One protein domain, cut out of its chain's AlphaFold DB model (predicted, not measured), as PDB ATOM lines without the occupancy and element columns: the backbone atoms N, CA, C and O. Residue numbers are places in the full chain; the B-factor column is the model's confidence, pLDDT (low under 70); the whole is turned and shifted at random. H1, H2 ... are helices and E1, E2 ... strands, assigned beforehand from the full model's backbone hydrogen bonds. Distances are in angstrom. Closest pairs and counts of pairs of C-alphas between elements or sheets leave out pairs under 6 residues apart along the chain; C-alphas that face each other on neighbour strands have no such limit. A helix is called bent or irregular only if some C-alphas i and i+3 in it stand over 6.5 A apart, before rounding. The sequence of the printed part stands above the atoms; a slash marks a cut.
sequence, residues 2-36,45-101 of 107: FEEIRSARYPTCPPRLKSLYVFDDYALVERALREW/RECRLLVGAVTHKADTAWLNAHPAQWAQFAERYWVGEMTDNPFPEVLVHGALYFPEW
ATOM      1  N   PHE A   2     -31.500  38.202 -26.153       96.31
ATOM      2  CA  PHE A   2     -30.502  37.105 -26.231       96.31
ATOM      3  C   PHE A   2     -31.143  35.715 -26.391       96.31
ATOM      4  O   PHE A   2     -30.723  34.940 -27.244       96.31
ATOM      5  N   GLU A   3     -32.187  35.413 -25.616       96.69
ATOM      6  CA  GLU A   3     -32.913  34.135 -25.704       96.69
ATOM      7  C   GLU A   3     -33.774  34.013 -26.978       96.69
ATOM      8  O   GLU A   3     -33.936  32.921 -27.523       96.69
ATOM      9  N   GLU A   4     -34.283  35.128 -27.510       97.06
ATOM     10  CA  GLU A   4     -35.000  35.143 -28.797       97.06
ATOM     11  C   GLU A   4     -34.046  34.765 -29.935       97.06
ATOM     12  O   GLU A   4     -34.348  33.880 -30.728       97.06
ATOM     13  N   ILE A   5     -32.853  35.367 -29.965       97.38
ATOM     14  CA  ILE A   5     -31.816  35.056 -30.957       97.38
ATOM     15  C   ILE A   5     -31.339  33.613 -30.811       97.38
ATOM     16  O   ILE A   5     -31.228  32.911 -31.816       97.38
ATOM     17  N   ARG A   6     -31.132  33.131 -29.579       97.94
ATOM     18  CA  ARG A   6     -30.804  31.721 -29.333       97.94
ATOM     19  C   ARG A   6     -31.852  30.800 -29.942       97.94
ATOM     20  O   ARG A   6     -31.520  29.932 -30.734       97.94
ATOM     21  N   SER A   7     -33.119  30.988 -29.579       97.31
ATOM     22  CA  SER A   7     -34.189  30.085 -30.011       97.31
ATOM     23  C   SER A   7     -34.423  30.127 -31.524       97.31
ATOM     24  O   SER A   7     -34.712  29.086 -32.108       97.31
ATOM     25  N   ALA A   8     -34.235  31.285 -32.166       97.94
ATOM     26  CA  ALA A   8     -34.391  31.436 -33.609       97.94
ATOM     27  C   ALA A   8     -33.190  30.927 -34.428       97.94
ATOM     28  O   ALA A   8     -33.389  30.371 -35.508       97.94
ATOM     29  N   ARG A   9     -31.951  31.139 -33.960       97.94
ATOM     30  CA  ARG A   9     -30.727  30.935 -34.768       97.94
ATOM     31  C   ARG A   9     -29.768  29.883 -34.224       97.94
ATOM     32  O   ARG A   9     -29.041  29.278 -35.005       97.94
ATOM     33  N   TYR A  10     -29.787  29.640 -32.919       97.62
ATOM     34  CA  TYR A  10     -28.910  28.689 -32.230       97.62
ATOM     35  C   TYR A  10     -29.729  27.707 -31.370       97.62
ATOM     36  O   TYR A  10     -29.482  27.577 -30.168       97.62
ATOM     37  N   PRO A  11     -30.739  27.015 -31.942       97.06
ATOM     38  CA  PRO A  11     -31.677  26.205 -31.163       97.06
ATOM     39  C   PRO A  11     -31.013  25.015 -30.460       97.06
ATOM     40  O   PRO A  11     -31.559  24.512 -29.479       97.06
ATOM     41  N   THR A  12     -29.840  24.585 -30.936       96.62
ATOM     42  CA  THR A  12     -29.023  23.521 -30.339       96.62
ATOM     43  C   THR A  12     -28.223  23.981 -29.122       96.62
ATOM     44  O   THR A  12     -27.760  23.136 -28.365       96.62
ATOM     45  N   CYS A  13     -28.052  25.291 -28.912       97.38
ATOM     46  CA  CYS A  13     -27.414  25.821 -27.712       97.38
ATOM     47  C   CYS A  13     -28.398  25.787 -26.530       97.38
ATOM     48  O   CYS A  13     -29.597  26.029 -26.714       97.38
ATOM     49  N   PRO A  14     -27.922  25.535 -25.303       97.50
ATOM     50  CA  PRO A  14     -28.769  25.457 -24.127       97.50
ATOM     51  C   PRO A  14     -29.343  26.840 -23.747       97.50
ATOM     52  O   PRO A  14     -28.668  27.861 -23.906       97.50
ATOM     53  N   PRO A  15     -30.588  26.916 -23.238       96.62
ATOM     54  CA  PRO A  15     -31.187  28.177 -22.808       96.62
ATOM     55  C   PRO A  15     -30.542  28.683 -21.517       96.62
ATOM     56  O   PRO A  15     -30.413  27.931 -20.550       96.62
ATOM     57  N   ARG A  16     -30.232  29.979 -21.430       95.44
ATOM     58  CA  ARG A  16     -29.601  30.565 -20.226       95.44
ATOM     59  C   ARG A  16     -30.441  30.371 -18.961       95.44
ATOM     60  O   ARG A  16     -29.921  30.012 -17.911       95.44
ATOM     61  N   LEU A  17     -31.757  30.573 -19.058       92.06
ATOM     62  CA  LEU A  17     -32.669  30.548 -17.903       92.06
ATOM     63  C   LEU A  17     -32.887  29.153 -17.290       92.06
ATOM     64  O   LEU A  17     -33.492  29.048 -16.228       92.06
ATOM     65  N   LYS A  18     -32.441  28.079 -17.952       91.69
ATOM     66  CA  LYS A  18     -32.600  26.690 -17.484       91.69
ATOM     67  C   LYS A  18     -31.304  25.885 -17.612       91.69
ATOM     68  O   LYS A  18     -31.347  24.667 -17.795       91.69
ATOM     69  N   SER A  19     -30.174  26.584 -17.574       96.81
ATOM     70  CA  SER A  19     -28.845  25.983 -17.597       96.81
ATOM     71  C   SER A  19     -28.166  26.136 -16.251       96.81
ATOM     72  O   SER A  19     -28.418  27.084 -15.507       96.81
ATOM     73  N   LEU A  20     -27.277  25.197 -15.969       96.56
ATOM     74  CA  LEU A  20     -26.262  25.330 -14.940       96.56
ATOM     75  C   LEU A  20     -25.087  26.114 -15.531       96.56
ATOM     76  O   LEU A  20     -24.798  25.997 -16.721       96.56
ATOM     77  N   TYR A  21     -24.430  26.909 -14.696       95.81
ATOM     78  CA  TYR A  21     -23.286  27.730 -15.076       95.81
ATOM     79  C   TYR A  21     -22.056  27.149 -14.399       95.81
ATOM     80  O   TYR A  21     -22.010  27.063 -13.171       95.81
ATOM     81  N   VAL A  22     -21.090  26.711 -15.197       96.25
ATOM     82  CA  VAL A  22     -19.841  26.128 -14.706       96.25
ATOM     83  C   VAL A  22     -18.646  26.807 -15.368       96.25
ATOM     84  O   VAL A  22     -18.780  27.486 -16.386       96.25
ATOM     85  N   PHE A  23     -17.473  26.610 -14.779       96.19
ATOM     86  CA  PHE A  23     -16.195  27.026 -15.343       96.19
ATOM     87  C   PHE A  23     -15.383  25.785 -15.690       96.19
ATOM     88  O   PHE A  23     -15.460  24.779 -14.986       96.19
ATOM     89  N   ASP A  24     -14.604  25.863 -16.763       94.06
ATOM     90  CA  ASP A  24     -13.694  24.798 -17.189       94.06
ATOM     91  C   ASP A  24     -12.228  25.063 -16.805       94.06
ATOM     92  O   ASP A  24     -11.356  24.255 -17.114       94.06
ATOM     93  N   ASP A  25     -11.968  26.162 -16.092       94.56
ATOM     94  CA  ASP A  25     -10.660  26.544 -15.559       94.56
ATOM     95  C   ASP A  25     -10.809  27.068 -14.123       94.56
ATOM     96  O   ASP A  25     -11.637  27.940 -13.835       94.56
ATOM     97  N   TYR A  26      -9.982  26.554 -13.215       94.25
ATOM     98  CA  TYR A  26      -9.954  26.979 -11.822       94.25
ATOM     99  C   TYR A  26      -9.535  28.451 -11.664       94.25
ATOM    100  O   TYR A  26     -10.084  29.152 -10.816       94.25
ATOM    101  N   ALA A  27      -8.644  28.967 -12.517       95.12
ATOM    102  CA  ALA A  27      -8.249  30.377 -12.480       95.12
ATOM    103  C   ALA A  27      -9.437  31.318 -12.768       95.12
ATOM    104  O   ALA A  27      -9.547  32.393 -12.167       95.12
ATOM    105  N   LEU A  28     -10.368  30.897 -13.637       94.81
ATOM    106  CA  LEU A  28     -11.619  31.622 -13.888       94.81
ATOM    107  C   LEU A  28     -12.552  31.577 -12.677       94.81
ATOM    108  O   LEU A  28     -13.174  32.591 -12.363       94.81
ATOM    109  N   VAL A  29     -12.608  30.451 -11.957       95.12
ATOM    110  CA  VAL A  29     -13.370  30.354 -10.702       95.12
ATOM    111  C   VAL A  29     -12.834  31.344  -9.678       95.12
ATOM    112  O   VAL A  29     -13.601  32.122  -9.114       95.12
ATOM    113  N   GLU A  30     -11.520  31.371  -9.456       94.56
ATOM    114  CA  GLU A  30     -10.911  32.309  -8.512       94.56
ATOM    115  C   GLU A  30     -11.173  33.766  -8.902       94.56
ATOM    116  O   GLU A  30     -11.456  34.607  -8.044       94.56
ATOM    117  N   ARG A  31     -11.111  34.073 -10.202       94.31
ATOM    118  CA  ARG A  31     -11.473  35.391 -10.723       94.31
ATOM    119  C   ARG A  31     -12.943  35.713 -10.439       94.31
ATOM    120  O   ARG A  31     -13.222  36.798  -9.941       94.31
ATOM    121  N   ALA A  32     -13.864  34.778 -10.667       93.88
ATOM    122  CA  ALA A  32     -15.294  34.971 -10.417       93.88
ATOM    123  C   ALA A  32     -15.591  35.191  -8.931       93.88
ATOM    124  O   ALA A  32     -16.375  36.069  -8.582       93.88
ATOM    125  N   LEU A  33     -14.917  34.459  -8.041       94.62
ATOM    126  CA  LEU A  33     -15.024  34.676  -6.598       94.62
ATOM    127  C   LEU A  33     -14.606  36.097  -6.203       94.62
ATOM    128  O   LEU A  33     -15.279  36.732  -5.395       94.62
ATOM    129  N   ARG A  34     -13.529  36.613  -6.808       93.31
ATOM    130  CA  ARG A  34     -13.034  37.973  -6.555       93.31
ATOM    131  C   ARG A  34     -13.842  39.072  -7.234       93.31
ATOM    132  O   ARG A  34     -13.855  40.180  -6.720       93.31
ATOM    133  N   GLU A  35     -14.445  38.831  -8.393       92.44
ATOM    134  CA  GLU A  35     -15.114  39.883  -9.174       92.44
ATOM    135  C   GLU A  35     -16.631  39.893  -8.974       92.44
ATOM    136  O   GLU A  35     -17.224  40.965  -8.903       92.44
ATOM    137  N   TRP A  36     -17.269  38.726  -8.862       90.81
ATOM    138  CA  TRP A  36     -18.732  38.604  -8.826       90.81
ATOM    139  C   TRP A  36     -19.276  38.300  -7.429       90.81
ATOM    140  O   TRP A  36     -20.400  38.685  -7.122       90.81
ATOM    141  N   ARG A  45     -16.502  23.491  -5.964       93.44
ATOM    142  CA  ARG A  45     -16.594  22.039  -6.114       93.44
ATOM    143  C   ARG A  45     -16.299  21.662  -7.557       93.44
ATOM    144  O   ARG A  45     -16.846  22.277  -8.472       93.44
ATOM    145  N   GLU A  46     -15.472  20.639  -7.749       94.75
ATOM    146  CA  GLU A  46     -15.341  19.994  -9.055       94.75
ATOM    147  C   GLU A  46     -16.676  19.333  -9.413       94.75
ATOM    148  O   GLU A  46     -17.299  18.653  -8.593       94.75
ATOM    149  N   CYS A  47     -17.101  19.511 -10.659       95.88
ATOM    150  CA  CYS A  47     -18.200  18.758 -11.231       95.88
ATOM    151  C   CYS A  47     -17.788  18.179 -12.581       95.88
ATOM    152  O   CYS A  47     -16.880  18.671 -13.251       95.88
ATOM    153  N   ARG A  48     -18.477  17.119 -12.984       96.31
ATOM    154  CA  ARG A  48     -18.320  16.452 -14.270       96.31
ATOM    155  C   ARG A  48     -19.645  16.473 -14.999       96.31
ATOM    156  O   ARG A  48     -20.705  16.338 -14.388       96.31
ATOM    157  N   LEU A  49     -19.580  16.624 -16.313       95.94
ATOM    158  CA  LEU A  49     -20.764  16.595 -17.160       95.94
ATOM    159  C   LEU A  49     -21.135  15.143 -17.448       95.94
ATOM    160  O   LEU A  49     -20.270  14.346 -17.817       95.94
ATOM    161  N   LEU A  50     -22.412  14.793 -17.302       95.19
ATOM    162  CA  LEU A  50     -22.883  13.487 -17.756       95.19
ATOM    163  C   LEU A  50     -22.988  13.441 -19.284       95.19
ATOM    164  O   LEU A  50     -23.234  14.449 -19.952       95.19
ATOM    165  N   VAL A  51     -22.816  12.239 -19.838       94.94
ATOM    166  CA  VAL A  51     -22.967  11.985 -21.276       94.94
ATOM    167  C   VAL A  51     -24.354  12.435 -21.738       94.94
ATOM    168  O   VAL A  51     -25.361  12.120 -21.104       94.94
ATOM    169  N   GLY A  52     -24.399  13.169 -22.851       94.25
ATOM    170  CA  GLY A  52     -25.635  13.715 -23.417       94.25
ATOM    171  C   GLY A  52     -26.020  15.103 -22.899       94.25
ATOM    172  O   GLY A  52     -26.998  15.663 -23.387       94.25
ATOM    173  N   ALA A  53     -25.264  15.685 -21.961       96.69
ATOM    174  CA  ALA A  53     -25.425  17.093 -21.618       96.69
ATOM    175  C   ALA A  53     -25.126  17.986 -22.835       96.69
ATOM    176  O   ALA A  53     -24.144  17.782 -23.551       96.69
ATOM    177  N   VAL A  54     -25.970  18.993 -23.043       97.50
ATOM    178  CA  VAL A  54     -25.771  20.020 -24.066       97.50
ATOM    179  C   VAL A  54     -25.026  21.178 -23.426       97.50
ATOM    180  O   VAL A  54     -25.462  21.697 -22.398       97.50
ATOM    181  N   THR A  55     -23.918  21.599 -24.030       97.69
ATOM    182  CA  THR A  55     -23.107  22.695 -23.501       97.69
ATOM    183  C   THR A  55     -22.945  23.839 -24.481       97.69
ATOM    184  O   THR A  55     -23.084  23.674 -25.692       97.69
ATOM    185  N   HIS A  56     -22.644  25.015 -23.939       98.19
ATOM    186  CA  HIS A  56     -22.203  26.164 -24.718       98.19
ATOM    187  C   HIS A  56     -21.200  26.979 -23.918       98.19
ATOM    188  O   HIS A  56     -21.515  27.416 -22.813       98.19
ATOM    189  N   LYS A  57     -20.002  27.177 -24.473       98.00
ATOM    190  CA  LYS A  57     -18.981  28.047 -23.889       98.00
ATOM    191  C   LYS A  57     -19.068  29.415 -24.549       98.00
ATOM    192  O   LYS A  57     -19.009  29.509 -25.773       98.00
ATOM    193  N   ALA A  58     -19.184  30.462 -23.745       97.56
ATOM    194  CA  ALA A  58     -19.322  31.826 -24.234       97.56
ATOM    195  C   ALA A  58     -18.604  32.818 -23.332       97.56
ATOM    196  O   ALA A  58     -18.476  32.597 -22.130       97.56
ATOM    197  N   ASP A  59     -18.179  33.934 -23.910       97.75
ATOM    198  CA  ASP A  59     -17.647  35.054 -23.148       97.75
ATOM    199  C   ASP A  59     -18.777  35.864 -22.501       97.75
ATOM    200  O   ASP A  59     -19.643  36.419 -23.187       97.75
ATOM    201  N   THR A  60     -18.760  35.971 -21.172       95.88
ATOM    202  CA  THR A  60     -19.749  36.767 -20.431       95.88
ATOM    203  C   THR A  60     -19.636  38.259 -20.705       95.88
ATOM    204  O   THR A  60     -20.617  38.978 -20.514       95.88
ATOM    205  N   ALA A  61     -18.501  38.740 -21.222       95.81
ATOM    206  CA  ALA A  61     -18.325  40.146 -21.567       95.81
ATOM    207  C   ALA A  61     -19.372  40.640 -22.583       95.81
ATOM    208  O   ALA A  61     -19.821  41.787 -22.493       95.81
ATOM    209  N   TRP A  62     -19.844  39.774 -23.489       97.38
ATOM    210  CA  TRP A  62     -20.904  40.121 -24.441       97.38
ATOM    211  C   TRP A  62     -22.255  40.416 -23.775       97.38
ATOM    212  O   TRP A  62     -23.111  41.064 -24.373       97.38
ATOM    213  N   LEU A  63     -22.473  39.986 -22.531       95.06
ATOM    214  CA  LEU A  63     -23.715  40.256 -21.803       95.06
ATOM    215  C   LEU A  63     -23.805  41.708 -21.312       95.06
ATOM    216  O   LEU A  63     -24.903  42.196 -21.059       95.06
ATOM    217  N   ASN A  64     -22.679  42.423 -21.242       93.69
ATOM    218  CA  ASN A  64     -22.607  43.811 -20.775       93.69
ATOM    219  C   ASN A  64     -22.973  44.845 -21.859       93.69
ATOM    220  O   ASN A  64     -22.673  46.031 -21.716       93.69
ATOM    221  N   ALA A  65     -23.589  44.421 -22.967       93.88
ATOM    222  CA  ALA A  65     -23.897  45.315 -24.078       93.88
ATOM    223  C   ALA A  65     -24.986  46.342 -23.738       93.88
ATOM    224  O   ALA A  65     -25.983  46.041 -23.074       93.88
ATOM    225  N   HIS A  66     -24.856  47.534 -24.325       95.06
ATOM    226  CA  HIS A  66     -25.939  48.510 -24.349       95.06
ATOM    227  C   HIS A  66     -27.149  47.946 -25.127       95.06
ATOM    228  O   HIS A  66     -26.941  47.246 -26.123       95.06
ATOM    229  N   PRO A  67     -28.409  48.275 -24.768       95.69
ATOM    230  CA  PRO A  67     -29.596  47.744 -25.447       95.69
ATOM    231  C   PRO A  67     -29.597  47.873 -26.975       95.69
ATOM    232  O   PRO A  67     -30.025  46.959 -27.677       95.69
ATOM    233  N   ALA A  68     -29.039  48.968 -27.500       97.06
ATOM    234  CA  ALA A  68     -28.888  49.194 -28.942       97.06
ATOM    235  C   ALA A  68     -27.985  48.161 -29.651       97.06
ATOM    236  O   ALA A  68     -28.066  48.003 -30.865       97.06
ATOM    237  N   GLN A  69     -27.126  47.460 -28.906       97.19
ATOM    238  CA  GLN A  69     -26.156  46.484 -29.410       97.19
ATOM    239  C   GLN A  69     -26.539  45.037 -29.072       97.19
ATOM    240  O   GLN A  69     -25.846  44.115 -29.499       97.19
ATOM    241  N   TRP A  70     -27.637  44.813 -28.336       96.44
ATOM    242  CA  TRP A  70     -28.019  43.481 -27.857       96.44
ATOM    243  C   TRP A  70     -28.117  42.443 -28.965       96.44
ATOM    244  O   TRP A  70     -27.694  41.314 -28.752       96.44
ATOM    245  N   ALA A  71     -28.647  42.804 -30.135       97.56
ATOM    246  CA  ALA A  71     -28.760  41.857 -31.237       97.56
ATOM    247  C   ALA A  71     -27.377  41.377 -31.702       97.56
ATOM    248  O   ALA A  71     -27.113  40.181 -31.710       97.56
ATOM    249  N   GLN A  72     -26.464  42.306 -32.001       97.88
ATOM    250  CA  GLN A  72     -25.101  41.976 -32.421       97.88
ATOM    251  C   GLN A  72     -24.347  41.182 -31.348       97.88
ATOM    252  O   GLN A  72     -23.689  40.197 -31.663       97.88
ATOM    253  N   PHE A  73     -24.437  41.593 -30.084       98.31
ATOM    254  CA  PHE A  73     -23.696  40.946 -29.001       98.31
ATOM    255  C   PHE A  73     -24.265  39.562 -28.675       98.31
ATOM    256  O   PHE A  73     -23.499  38.655 -28.367       98.31
ATOM    257  N   ALA A  74     -25.576  39.360 -28.820       98.06
ATOM    258  CA  ALA A  74     -26.182  38.040 -28.706       98.06
ATOM    259  C   ALA A  74     -25.672  37.078 -29.782       98.06
ATOM    260  O   ALA A  74     -25.387  35.929 -29.463       98.06
ATOM    261  N   GLU A  75     -25.505  37.530 -31.028       98.25
ATOM    262  CA  GLU A  75     -24.904  36.699 -32.081       98.25
ATOM    263  C   GLU A  75     -23.489  36.253 -31.707       98.25
ATOM    264  O   GLU A  75     -23.179  35.066 -31.771       98.25
ATOM    265  N   ARG A  76     -22.652  37.196 -31.261       98.44
ATOM    266  CA  ARG A  76     -21.268  36.921 -30.846       98.44
ATOM    267  C   ARG A  76     -21.202  35.962 -29.662       98.44
ATOM    268  O   ARG A  76     -20.427  35.010 -29.662       98.44
ATOM    269  N   TYR A  77     -22.078  36.171 -28.686       98.25
ATOM    270  CA  TYR A  77     -22.211  35.294 -27.533       98.25
ATOM    271  C   TYR A  77     -22.601  33.865 -27.943       98.25
ATOM    272  O   TYR A  77     -21.992  32.901 -27.483       98.25
ATOM    273  N   TRP A  78     -23.594  33.705 -28.824       98.12
ATOM    274  CA  TRP A  78     -24.108  32.386 -29.206       98.12
ATOM    275  C   TRP A  78     -23.258  31.647 -30.235       98.12
ATOM    276  O   TRP A  78     -23.271  30.419 -30.242       98.12
ATOM    277  N   VAL A  79     -22.471  32.353 -31.047       97.94
ATOM    278  CA  VAL A  79     -21.459  31.718 -31.903       97.94
ATOM    279  C   VAL A  79     -20.198  31.318 -31.120       97.94
ATOM    280  O   VAL A  79     -19.376  30.563 -31.631       97.94
ATOM    281  N   GLY A  80     -20.051  31.787 -29.874       97.75
ATOM    282  CA  GLY A  80     -18.901  31.488 -29.016       97.75
ATOM    283  C   GLY A  80     -17.680  32.373 -29.284       97.75
ATOM    284  O   GLY A  80     -16.557  31.965 -28.993       97.75
ATOM    285  N   GLU A  81     -17.877  33.570 -29.850       98.25
ATOM    286  CA  GLU A  81     -16.804  34.554 -30.024       98.25
ATOM    287  C   GLU A  81     -16.258  34.981 -28.651       98.25
ATOM    288  O   GLU A  81     -17.020  35.161 -27.698       98.25
ATOM    289  N   MET A  82     -14.943  35.165 -28.548       98.19
ATOM    290  CA  MET A  82     -14.267  35.628 -27.333       98.19
ATOM    291  C   MET A  82     -13.744  37.046 -27.561       98.19
ATOM    292  O   MET A  82     -13.221  37.341 -28.635       98.19
ATOM    293  N   THR A  83     -13.893  37.923 -26.569       97.19
ATOM    294  CA  THR A  83     -13.275  39.256 -26.593       97.19
ATOM    295  C   THR A  83     -11.765  39.169 -26.338       97.19
ATOM    296  O   THR A  83     -11.243  38.106 -26.005       97.19
ATOM    297  N   ASP A  84     -11.051  40.294 -26.451       96.62
ATOM    298  CA  ASP A  84      -9.601  40.359 -26.201       96.62
ATOM    299  C   ASP A  84      -9.214  40.031 -24.745       96.62
ATOM    300  O   ASP A  84      -8.090  39.608 -24.475       96.62
ATOM    301  N   ASN A  85     -10.136  40.220 -23.797       94.50
ATOM    302  CA  ASN A  85      -9.952  39.880 -22.387       94.50
ATOM    303  C   ASN A  85     -11.158  39.076 -21.883       94.50
ATOM    304  O   ASN A  85     -12.001  39.615 -21.154       94.50
ATOM    305  N   PRO A  86     -11.271  37.805 -22.299       95.62
ATOM    306  CA  PRO A  86     -12.499  37.066 -22.119       95.62
ATOM    307  C   PRO A  86     -12.725  36.701 -20.657       95.62
ATOM    308  O   PRO A  86     -11.793  36.493 -19.872       95.62
ATOM    309  N   PHE A  87     -13.996  36.561 -20.302       96.00
ATOM    310  CA  PHE A  87     -14.419  35.907 -19.074       96.00
ATOM    311  C   PHE A  87     -15.395  34.785 -19.448       96.00
ATOM    312  O   PHE A  87     -16.616  34.981 -19.403       96.00
ATOM    313  N   PRO A  88     -14.870  33.613 -19.857       96.25
ATOM    314  CA  PRO A  88     -15.697  32.514 -20.318       96.25
ATOM    315  C   PRO A  88     -16.550  31.912 -19.202       96.25
ATOM    316  O   PRO A  88     -16.086  31.708 -18.082       96.25
ATOM    317  N   GLU A  89     -17.774  31.547 -19.557       95.19
ATOM    318  CA  GLU A  89     -18.636  30.646 -18.801       95.19
ATOM    319  C   GLU A  89     -19.015  29.450 -19.679       95.19
ATOM    320  O   GLU A  89     -19.015  29.540 -20.911       95.19
ATOM    321  N   VAL A  90     -19.380  28.337 -19.048       97.69
ATOM    322  CA  VAL A  90     -19.971  27.184 -19.725       97.69
ATOM    323  C   VAL A  90     -21.400  27.008 -19.232       97.69
ATOM    324  O   VAL A  90     -21.648  26.710 -18.063       97.69
ATOM    325  N   LEU A  91     -22.350  27.172 -20.148       98.00
ATOM    326  CA  LEU A  91     -23.737  26.784 -19.943       98.00
ATOM    327  C   LEU A  91     -23.859  25.274 -20.104       98.00
ATOM    328  O   LEU A  91     -23.365  24.716 -21.082       98.00
ATOM    329  N   VAL A  92     -24.565  24.626 -19.184       97.94
ATOM    330  CA  VAL A  92     -24.846  23.191 -19.227       97.94
ATOM    331  C   VAL A  92     -26.345  22.968 -19.086       97.94
ATOM    332  O   VAL A  92     -26.939  23.294 -18.057       97.94
ATOM    333  N   HIS A  93     -26.954  22.358 -20.098       97.50
ATOM    334  CA  HIS A  93     -28.302  21.812 -20.021       97.50
ATOM    335  C   HIS A  93     -28.236  20.288 -19.968       97.50
ATOM    336  O   HIS A  93     -27.840  19.624 -20.926       97.50
ATOM    337  N   GLY A  94     -28.601  19.739 -18.817       95.06
ATOM    338  CA  GLY A  94     -28.444  18.328 -18.500       95.06
ATOM    339  C   GLY A  94     -28.100  18.160 -17.028       95.06
ATOM    340  O   GLY A  94     -28.461  18.994 -16.198       95.06
ATOM    341  N   ALA A  95     -27.397  17.080 -16.713       94.31
ATOM    342  CA  ALA A  95     -27.033  16.737 -15.350       94.31
ATOM    343  C   ALA A  95     -25.521  16.845 -15.117       94.31
ATOM    344  O   ALA A  95     -24.706  16.546 -15.996       94.31
ATOM    345  N   LEU A  96     -25.178  17.258 -13.899       95.88
ATOM    346  CA  LEU A  96     -23.823  17.276 -13.369       95.88
ATOM    347  C   LEU A  96     -23.661  16.152 -12.350       95.88
ATOM    348  O   LEU A  96     -24.594  15.821 -11.619       95.88
ATOM    349  N   TYR A  97     -22.454  15.614 -12.274       95.62
ATOM    350  CA  TYR A  97     -22.015  14.711 -11.224       95.62
ATOM    351  C   TYR A  97     -20.903  15.381 -10.423       95.62
ATOM    352  O   TYR A  97     -19.975  15.942 -11.000       95.62
ATOM    353  N   PHE A  98     -20.979  15.310  -9.100       95.56
ATOM    354  CA  PHE A  98     -19.943  15.817  -8.208       95.56
ATOM    355  C   PHE A  98     -19.207  14.615  -7.614       95.56
ATOM    356  O   PHE A  98     -19.815  13.895  -6.825       95.56
ATOM    357  N   PRO A  99     -17.938  14.357  -7.984       94.38
ATOM    358  CA  PRO A  99     -17.213  13.178  -7.509       94.38
ATOM    359  C   PRO A  99     -17.128  13.082  -5.986       94.38
ATOM    360  O   PRO A  99     -17.220  11.996  -5.427       94.38
ATOM    361  N   GLU A 100     -17.024  14.229  -5.322       93.25
ATOM    362  CA  GLU A 100     -16.834  14.338  -3.877       93.25
ATOM    363  C   GLU A 100     -18.141  14.639  -3.127       93.25
ATOM    364  O   GLU A 100     -18.114  15.217  -2.046       93.25
ATOM    365  N   TRP A 101     -19.305  14.300  -3.693       92.69
ATOM    366  CA  TRP A 101     -20.605  14.668  -3.116       92.69
ATOM    367  C   TRP A 101     -20.811  14.176  -1.672       92.69
ATOM    368  O   TRP A 101     -21.507  14.829  -0.898       92.69
TER     369      TRP A 101
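This is residues 2 to 36 and 45 to 101 of the 107 residues of an uncharacterized protein of Uliginosibacterium sp. TH139 (UniProt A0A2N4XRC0). A narrow antiparallel sheet of three strands, E1, E3 and E2, has a cluster of three helices on its E2 side, where H4 touches both H1 and H3, while H2 stands by itself on the far side of the sheet from H1. The helices only graze the sheet or miss it, and beyond its end away from H4 a short pairing of residues 48 to 49 with 96 to 97 extends the length. The printed part has 92 residues, with four named helices and three named strands in the order H1 E1 H2 E2 H3 H4 E3, and its class is mixed, helices and strands. It is compact, with a radius of gyration of the C-alphas of 13.8 A, and spans 44 by 30 by 18 A.

H1 is residues 2 to 9, beginning at C-alpha 2 at (-30.502, 37.105, -26.231). E1 is residues 20 to 22, and H2, residues 26 to 35, is 14.1 A long. E2, residues 54 to 59, begins at C-alpha 54 at (-25.771, 20.020, -24.066) and is 17.1 A long. H3 is residues 60 to 64. H4, residues 67 to 79, is 19.1 A long and irregular, with C-alphas 68 and 71 lying 7.7 A apart. E3, residues 88 to 93, is 16.5 A long and ends at C-alpha 93 at (-28.302, 21.812, -20.021).

E3 is the inner strand, with E1 and E2 as edge strands. E3 and E2 are antiparallel at 160 degrees, with N 91 and O 56 within hydrogen-bond range at 2.8 A. E1 and E3 are antiparallel at 145 degrees, with N 20 and O 92 at 2.8 A. H4 only grazes the sheet, with its residues 76 to 79; its closest C-alphas to E2 are those of Tyr 77 and Ala 58, 5.6 A apart. H1 touches H4 at a steep tilt of 53 degrees, the same way, the closest C-alphas being Phe 2 and Ala 74 at 5.1 A. H1 is not on the sheet. H3 touches H4, which meets it with residues 73 to 77 alone; the closest C-alphas are Trp 62 and Phe 73, 5.4 A. H2 and H3 are each only just on the sheet, with 5 pairs of C-alphas within 10 A, and only graze it, with residues 28 to 29 and 60 to 61. H2 is apart from H1, H3 and H4. Each O i to N i+4 pair is within range in H1 and H2; H4 has 7 of 9, and H3 has 0 of 1 but 2 of 2 O i to N i+3 pairs.

The C-alphas farthest apart, of Ala 68 and Glu 100, are 44.6 A apart. Residues 37 to 44 are not printed, and C-alphas 36 and 45 are 16.9 A apart across the cut. Of the links printed whole, none is long. The mean pLDDT of the printed part is 96.1, and no printed residue is under 70.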